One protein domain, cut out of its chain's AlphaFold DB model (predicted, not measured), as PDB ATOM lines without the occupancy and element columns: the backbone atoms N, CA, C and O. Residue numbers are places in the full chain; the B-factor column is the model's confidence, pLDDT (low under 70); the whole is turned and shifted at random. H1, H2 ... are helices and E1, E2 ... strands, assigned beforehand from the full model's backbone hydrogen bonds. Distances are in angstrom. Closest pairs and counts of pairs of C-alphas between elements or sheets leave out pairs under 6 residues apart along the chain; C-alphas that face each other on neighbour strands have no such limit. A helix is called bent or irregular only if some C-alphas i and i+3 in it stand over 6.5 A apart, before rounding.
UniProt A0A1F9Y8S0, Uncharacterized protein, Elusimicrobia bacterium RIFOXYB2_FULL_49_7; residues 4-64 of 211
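Overview. This is residues 4 to 64 of the 211 residues of an uncharacterized protein of Elusimicrobia bacterium RIFOXYB2_FULL_49_7 (UniProt A0A1F9Y8S0). A helical arm, H1, sticks out from one end of a small body of strands. In that body a long twisted hairpin, E4 and E5, has the short strand E3 beside E4, and a second, small hairpin, E1 and E2, comes near E5 through E1. The printed part has 61 residues, in the order H1 E1 E2 E3 E4 E5; the sheets, E3 - E4 - E5 and E1 - E2, are antiparallel, and the class is mixed, helices and strands. It is only just compact, close to loose, with a radius of gyration of the C-alphas of 12.4 A, and elongated, spanning 38 by 24 by 18 A.

Along the chain. Find C-alpha 4 at (159.056, 255.306, 330.968); from there H1 runs 15.9 A to residue 13. H1 is neither bent nor irregular, but only just: C-alphas 8 and 11 are 6.0 A apart. Next come E1, residues 17 to 19, E2, residues 26 to 28, and E3, residues 37 to 39, each 7.0 A long. E4, residues 45 to 52, covers 20.4 A, and E5, residues 55 to 63, covers 23.3 A, ending at C-alpha 63 at (164.181, 259.721, 294.070).

Arrangement. Look at E3, E4 and E5, a meander, each strand the antiparallel neighbour of the one before. In the hairpin of E4 and E5, N 50 and O 57 are 3.0 A apart; in that of E3 and E4, N 38 and O 47 are 2.8 A apart. In the hairpin of E1 and E2, N 18 and O 27 are 2.9 A apart. The closest C-alphas of E1 and E5, Phe 18 and Pro 56, are 6.2 A apart. H1 is not on the sheet of E3, E4 and E5; 1 of its 6 O i to N i+4 pairs and 2 of its 7 O i to N i+3 pairs are within hydrogen-bond range.

Size, cuts and confidence. Residues 4 to 13 stand free; the body without them spans 27 by 18 by 18 A. The printed part has no cut and no long link. Residues 4 to 15 have pLDDT under 70.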
ATOM      1  N   PHE A   4     159.332 255.387 332.415       35.44
ATOM      2  CA  PHE A   4     159.056 255.306 330.968       35.44
ATOM      3  C   PHE A   4     160.186 255.900 330.111       35.44
ATOM      4  O   PHE A   4     160.392 255.504 328.964       35.44
ATOM      5  N   ARG A   5     160.961 256.832 330.680       40.81
ATOM      6  CA  ARG A   5     162.113 257.453 330.018       40.81
ATOM      7  C   ARG A   5     163.333 256.524 329.983       40.81
ATOM      8  O   ARG A   5     164.198 256.711 329.134       40.81
ATOM      9  N   PHE A   6     163.395 255.527 330.870       34.81
ATOM     10  CA  PHE A   6     164.498 254.569 330.951       34.81
ATOM     11  C   PHE A   6     164.353 253.462 329.896       34.81
ATOM     12  O   PHE A   6     165.291 253.204 329.142       34.81
ATOM     13  N   TRP A   7     163.134 252.941 329.701       33.50
ATOM     14  CA  TRP A   7     162.860 251.910 328.687       33.50
ATOM     15  C   TRP A   7     163.100 252.398 327.241       33.50
ATOM     16  O   TRP A   7     163.615 251.659 326.402       33.50
ATOM     17  N   PHE A   8     162.828 253.679 326.957       41.72
ATOM     18  CA  PHE A   8     163.161 254.319 325.672       41.72
ATOM     19  C   PHE A   8     164.661 254.591 325.467       41.72
ATOM     20  O   PHE A   8     165.107 254.814 324.338       41.72
ATOM     21  N   ARG A   9     165.457 254.620 326.540       41.84
ATOM     22  CA  ARG A   9     166.887 254.956 326.481       41.84
ATOM     23  C   ARG A   9     167.764 253.715 326.317       41.84
ATOM     24  O   ARG A   9     168.835 253.810 325.726       41.84
ATOM     25  N   GLU A  10     167.293 252.551 326.755       37.06
ATOM     26  CA  GLU A  10     168.058 251.303 326.679       37.06
ATOM     27  C   GLU A  10     167.970 250.595 325.323       37.06
ATOM     28  O   GLU A  10     168.974 250.055 324.861       37.06
ATOM     29  N   ARG A  11     166.853 250.712 324.586       40.78
ATOM     30  CA  ARG A  11     166.801 250.248 323.182       40.78
ATOM     31  C   ARG A  11     167.652 251.092 322.224       40.78
ATOM     32  O   ARG A  11     168.098 250.579 321.201       40.78
ATOM     33  N   ARG A  12     167.965 252.343 322.585       43.91
ATOM     34  CA  ARG A  12     168.905 253.203 321.843       43.91
ATOM     35  C   ARG A  12     170.363 252.728 321.905       43.91
ATOM     36  O   ARG A  12     171.174 253.202 321.120       43.91
ATOM     37  N   LYS A  13     170.718 251.781 322.784       40.34
ATOM     38  CA  LYS A  13     172.101 251.280 322.902       40.34
ATOM     39  C   LYS A  13     172.514 250.251 321.835       40.34
ATOM     40  O   LYS A  13     173.677 249.867 321.833       40.34
ATOM     41  N   ARG A  14     171.634 249.802 320.923       48.69
ATOM     42  CA  ARG A  14     172.006 248.775 319.917       48.69
ATOM     43  C   ARG A  14     171.693 249.066 318.452       48.69
ATOM     44  O   ARG A  14     172.101 248.276 317.611       48.69
ATOM     45  N   GLN A  15     171.037 250.173 318.119       57.66
ATOM     46  CA  GLN A  15     170.834 250.566 316.723       57.66
ATOM     47  C   GLN A  15     171.113 252.058 316.587       57.66
ATOM     48  O   GLN A  15     170.433 252.881 317.193       57.66
ATOM     49  N   ARG A  16     172.159 252.400 315.831       77.62
ATOM     50  CA  ARG A  16     172.372 253.777 315.381       77.62
ATOM     51  C   ARG A  16     171.225 254.091 314.417       77.62
ATOM     52  O   ARG A  16     171.013 253.349 313.459       77.62
ATOM     53  N   LEU A  17     170.450 255.118 314.739       86.06
ATOM     54  CA  LEU A  17     169.311 255.574 313.946       86.06
ATOM     55  C   LEU A  17     169.716 256.822 313.160       86.06
ATOM     56  O   LEU A  17     170.567 257.588 313.615       86.06
ATOM     57  N   PHE A  18     169.084 257.037 312.014       89.69
ATOM     58  CA  PHE A  18     169.170 258.273 311.241       89.69
ATOM     59  C   PHE A  18     167.782 258.628 310.701       89.69
ATOM     60  O   PHE A  18     166.938 257.751 310.530       89.69
ATOM     61  N   ALA A  19     167.517 259.909 310.458       89.69
ATOM     62  CA  ALA A  19     166.230 260.365 309.940       89.69
ATOM     63  C   ALA A  19     166.329 260.646 308.440       89.69
ATOM     64  O   ALA A  19     167.292 261.258 307.987       89.69
ATOM     65  N   CYS A  20     165.328 260.242 307.659       88.75
ATOM     66  CA  CYS A  20     165.234 260.668 306.265       88.75
ATOM     67  C   CYS A  20     165.159 262.209 306.196       88.75
ATOM     68  O   CYS A  20     164.254 262.775 306.802       88.75
ATOM     69  N   PRO A  21     166.014 262.905 305.432       89.50
ATOM     70  CA  PRO A  21     165.993 264.370 305.364       89.50
ATOM     71  C   PRO A  21     164.740 264.943 304.678       89.50
ATOM     72  O   PRO A  21     164.505 266.141 304.757       89.50
ATOM     73  N   VAL A  22     163.944 264.102 304.003       87.00
ATOM     74  CA  VAL A  22     162.740 264.523 303.264       87.00
ATOM     75  C   VAL A  22     161.451 264.271 304.047       87.00
ATOM     76  O   VAL A  22     160.590 265.139 304.102       87.00
ATOM     77  N   CYS A  23     161.288 263.084 304.644       83.00
ATOM     78  CA  CYS A  23     160.067 262.721 305.387       83.00
ATOM     79  C   CYS A  23     160.293 262.487 306.885       83.00
ATOM     80  O   CYS A  23     159.354 262.158 307.600       83.00
ATOM     81  N   HIS A  24     161.534 262.607 307.359       84.88
ATOM     82  CA  HIS A  24     161.914 262.480 308.768       84.88
ATOM     83  C   HIS A  24     161.586 261.132 309.420       84.88
ATOM     84  O   HIS A  24     161.646 260.998 310.641       84.88
ATOM     85  N   LEU A  25     161.304 260.103 308.614       84.50
ATOM     86  CA  LEU A  25     161.212 258.733 309.098       84.50
ATOM     87  C   LEU A  25     162.552 258.323 309.719       84.50
ATOM     88  O   LEU A  25     163.582 258.342 309.038       84.50
ATOM     89  N   GLU A  26     162.518 257.915 310.986       86.25
ATOM     90  CA  GLU A  26     163.663 257.317 311.669       86.25
ATOM     91  C   GLU A  26     163.898 255.896 311.142       86.25
ATOM     92  O   GLU A  26     163.029 255.026 311.242       86.25
ATOM     93  N   MET A  27     165.080 255.663 310.581       87.31
ATOM     94  CA  MET A  27     165.522 254.395 310.005       87.31
ATOM     95  C   MET A  27     166.764 253.884 310.734       87.31
ATOM     96  O   MET A  27     167.501 254.644 311.368       87.31
ATOM     97  N   SER A  28     166.977 252.572 310.684       87.50
ATOM     98  CA  SER A  28     168.103 251.915 311.339       87.50
ATOM     99  C   SER A  28     169.287 251.823 310.386       87.50
ATOM    100  O   SER A  28     169.095 251.554 309.206       87.50
ATOM    101  N   LEU A  29     170.529 251.946 310.874       87.88
ATOM    102  CA  LEU A  29     171.706 251.620 310.045       87.88
ATOM    103  C   LEU A  29     171.676 250.177 309.516       87.88
ATOM    104  O   LEU A  29     172.303 249.881 308.508       87.88
ATOM    105  N   ASN A  30     170.915 249.288 310.155       87.12
ATOM    106  CA  ASN A  30     170.711 247.920 309.676       87.12
ATOM    107  C   ASN A  30     169.829 247.841 308.414       87.12
ATOM    108  O   ASN A  30     169.703 246.765 307.834       87.12
ATOM    109  N   ASP A  31     169.180 248.942 308.023       85.50
ATOM    110  CA  ASP A  31     168.380 249.044 306.798       85.50
ATOM    111  C   ASP A  31     169.224 249.400 305.564       85.50
ATOM    112  O   ASP A  31     168.665 249.477 304.465       85.50
ATOM    113  N   LEU A  32     170.529 249.633 305.747       88.75
ATOM    114  CA  LEU A  32     171.472 249.932 304.675       88.75
ATOM    115  C   LEU A  32     171.919 248.655 303.965       88.75
ATOM    116  O   LEU A  32     172.189 247.631 304.597       88.75
ATOM    117  N   ASP A  33     172.041 248.747 302.647       90.31
ATOM    118  CA  ASP A  33     172.716 247.754 301.827       90.31
ATOM    119  C   ASP A  33     174.236 247.797 302.067       90.31
ATOM    120  O   ASP A  33     174.760 248.665 302.772       90.31
ATOM    121  N   LYS A  34     174.969 246.845 301.475       88.62
ATOM    122  CA  LYS A  34     176.429 246.706 301.651       88.62
ATOM    123  C   LYS A  34     177.206 247.974 301.293       88.62
ATOM    124  O   LYS A  34     178.246 248.229 301.891       88.62
ATOM    125  N   ASP A  35     176.668 248.754 300.365       90.69
ATOM    126  CA  ASP A  35     177.272 249.984 299.860       90.69
ATOM    127  C   ASP A  35     176.858 251.226 300.674       90.69
ATOM    128  O   ASP A  35     177.220 252.341 300.324       90.69
ATOM    129  N   GLY A  36     176.088 251.063 301.759       91.69
ATOM    130  CA  GLY A  36     175.626 252.178 302.591       91.69
ATOM    131  C   GLY A  36     174.401 252.911 302.039       91.69
ATOM    132  O   GLY A  36     174.073 253.995 302.520       91.69
ATOM    133  N   TYR A  37     173.706 252.328 301.061       92.88
ATOM    134  CA  TYR A  37     172.496 252.897 300.467       92.88
ATOM    135  C   TYR A  37     171.231 252.310 301.091       92.88
ATOM    136  O   TYR A  37     171.189 251.149 301.490       92.88
ATOM    137  N   THR A  38     170.161 253.091 301.149       91.88
ATOM    138  CA  THR A  38     168.812 252.592 301.416       91.88
ATOM    139  C   THR A  38     167.778 253.468 300.730       91.88
ATOM    140  O   THR A  38     167.979 254.667 300.544       91.88
ATOM    141  N   VAL A  39     166.633 252.894 300.375       89.00
ATOM    142  CA  VAL A  39     165.519 253.661 299.814       89.00
ATOM    143  C   VAL A  39     164.491 253.899 300.900       89.00
ATOM    144  O   VAL A  39     163.892 252.950 301.416       89.00
ATOM    145  N   CYS A  40     164.212 255.167 301.197       86.94
ATOM    146  CA  CYS A  40     163.194 255.522 302.169       86.94
ATOM    147  C   CYS A  40     161.842 254.894 301.770       86.94
ATOM    148  O   CYS A  40     161.321 255.158 300.680       86.94
ATOM    149  N   PRO A  41     161.224 254.070 302.631       78.44
ATOM    150  CA  PRO A  41     159.981 253.372 302.303       78.44
ATOM    151  C   PRO A  41     158.753 254.293 302.226       78.44
ATOM    152  O   PRO A  41     157.747 253.919 301.620       78.44
ATOM    153  N   VAL A  42     158.835 255.495 302.808       78.62
ATOM    154  CA  VAL A  42     157.743 256.480 302.835       78.62
ATOM    155  C   VAL A  42     157.773 257.367 301.591       78.62
ATOM    156  O   VAL A  42     156.799 257.396 300.841       78.62
ATOM    157  N   CYS A  43     158.885 258.070 301.352       81.38
ATOM    158  CA  CYS A  43     158.989 259.061 300.272       81.38
ATOM    159  C   CYS A  43     159.705 258.557 299.009       81.38
ATOM    160  O   CYS A  43     159.664 259.240 297.993       81.38
ATOM    161  N   GLY A  44     160.331 257.375 299.038       84.75
ATOM    162  CA  GLY A  44     161.026 256.805 297.875       84.75
ATOM    163  C   GLY A  44     162.394 257.425 297.575       84.75
ATOM    164  O   GLY A  44     162.985 257.102 296.554       84.75
ATOM    165  N   VAL A  45     162.900 258.300 298.442       90.19
ATOM    166  CA  VAL A  45     164.223 258.919 298.287       90.19
ATOM    167  C   VAL A  45     165.319 257.877 298.511       90.19
ATOM    168  O   VAL A  45     165.280 257.152 299.508       90.19
ATOM    169  N   VAL A  46     166.284 257.816 297.598       92.31
ATOM    170  CA  VAL A  46     167.501 257.010 297.702       92.31
ATOM    171  C   VAL A  46     168.506 257.775 298.559       92.31
ATOM    172  O   VAL A  46     168.891 258.900 298.240       92.31
ATOM    173  N   LEU A  47     168.887 257.170 299.679       94.44
ATOM    174  CA  LEU A  47     169.768 257.748 300.681       94.44
ATOM    175  C   LEU A  47     171.065 256.957 300.727       94.44
ATOM    176  O   LEU A  47     171.023 255.746 300.916       94.44
ATOM    177  N   GLU A  48     172.194 257.641 300.635       96.00
ATOM    178  CA  GLU A  48     173.481 257.109 301.083       96.00
ATOM    179  C   GLU A  48     173.715 257.600 302.506       96.00
ATOM    180  O   GLU A  48     173.578 258.789 302.787       96.00
ATOM    181  N   VAL A  49     174.048 256.705 303.429       94.00
ATOM    182  CA  VAL A  49     174.357 257.095 304.805       94.00
ATOM    183  C   VAL A  49     175.855 257.044 305.016       94.00
ATOM    184  O   VAL A  49     176.442 255.982 305.223       94.00
ATOM    185  N   VAL A  50     176.461 258.225 305.013       93.69
ATOM    186  CA  VAL A  50     177.894 258.397 305.229       93.69
ATOM    187  C   VAL A  50     178.147 258.633 306.713       93.69
ATOM    188  O   VAL A  50     177.452 259.403 307.374       93.69
ATOM    189  N   MET A  51     179.165 257.981 307.263       91.56
ATOM    190  CA  MET A  51     179.612 258.249 308.627       91.56
ATOM    191  C   MET A  51     180.604 259.418 308.608       91.56
ATOM    192  O   MET A  51     181.729 259.246 308.150       91.56
ATOM    193  N   SER A  52     180.232 260.585 309.144       91.06
ATOM    194  CA  SER A  52     181.176 261.696 309.359       91.06
ATOM    195  C   SER A  52     181.207 262.090 310.831       91.06
ATOM    196  O   SER A  52     180.174 262.175 311.495       91.06
ATOM    197  N   ALA A  53     182.419 262.237 311.371       89.56
ATOM    198  CA  ALA A  53     182.668 262.490 312.792       89.56
ATOM    199  C   ALA A  53     181.950 261.511 313.753       89.56
ATOM    200  O   ALA A  53     181.600 261.868 314.875       89.56
ATOM    201  N   GLY A  54     181.710 260.266 313.322       85.88
ATOM    202  CA  GLY A  54     181.009 259.252 314.120       85.88
ATOM    203  C   GLY A  54     179.478 259.350 314.108       85.88
ATOM    204  O   GLY A  54     178.824 258.515 314.736       85.88
ATOM    205  N   TYR A  55     178.903 260.291 313.355       87.44
ATOM    206  CA  TYR A  55     177.461 260.452 313.178       87.44
ATOM    207  C   TYR A  55     177.013 259.961 311.792       87.44
ATOM    208  O   TYR A  55     177.717 260.201 310.809       87.44
ATOM    209  N   PRO A  56     175.860 259.271 311.691       90.94
ATOM    210  CA  PRO A  56     175.297 258.885 310.406       90.94
ATOM    211  C   PRO A  56     174.635 260.093 309.732       90.94
ATOM    212  O   PRO A  56     173.686 260.665 310.269       90.94
ATOM    213  N   LEU A  57     175.134 260.473 308.558       92.75
ATOM    214  CA  LEU A  57     174.628 261.581 307.753       92.75
ATOM    215  C   LEU A  57     173.994 261.035 306.471       92.75
ATOM    216  O   LEU A  57     174.710 260.531 305.606       92.75
ATOM    217  N   PRO A  58     172.659 261.107 306.346       93.69
ATOM    218  CA  PRO A  58     171.971 260.704 305.133       93.69
ATOM    219  C   PRO A  58     172.118 261.780 304.053       93.69
ATOM    220  O   PRO A  58     171.672 262.914 304.227       93.69
ATOM    221  N   VAL A  59     172.707 261.405 302.924       94.56
ATOM    222  CA  VAL A  59     172.831 262.202 301.704       94.56
ATOM    223  C   VAL A  59     171.795 261.708 300.701       94.56
ATOM    224  O   VAL A  59     171.660 260.509 300.462       94.56
ATOM    225  N   VAL A  60     171.026 262.635 300.135       95.12
ATOM    226  CA  VAL A  60     170.034 262.328 299.099       95.12
ATOM    227  C   VAL A  60     170.741 262.221 297.753       95.12
ATOM    228  O   VAL A  60     171.316 263.207 297.304       95.12
ATOM    229  N   HIS A  61     170.671 261.052 297.112       93.19
ATOM    230  CA  HIS A  61     171.227 260.840 295.769       93.19
ATOM    231  C   HIS A  61     170.185 261.000 294.672       93.19
ATOM    232  O   HIS A  61     170.421 261.694 293.689       93.19
ATOM    233  N   ASP A  62     169.032 260.355 294.842       90.75
ATOM    234  CA  ASP A  62     167.979 260.325 293.829       90.75
ATOM    235  C   ASP A  62     166.606 260.058 294.472       90.75
ATOM    236  O   ASP A  62     166.491 259.817 295.678       90.75
ATOM    237  N   VAL A  63     165.542 260.085 293.674       86.31
ATOM    238  CA  VAL A  63     164.181 259.721 294.070       86.31
ATOM    239  C   VAL A  63     163.668 258.622 293.152       86.31
ATOM    240  O   VAL A  63     163.582 258.777 291.939       86.31
ATOM    241  N   GLU A  64     163.233 257.509 293.735       82.44
ATOM    242  CA  GLU A  64     162.659 256.388 292.999       82.44
ATOM    243  C   GLU A  64     161.211 256.723 292.560       82.44
ATOM    244  O   GLU A  64     160.226 256.277 293.152       82.44
TER     245      GLU A  64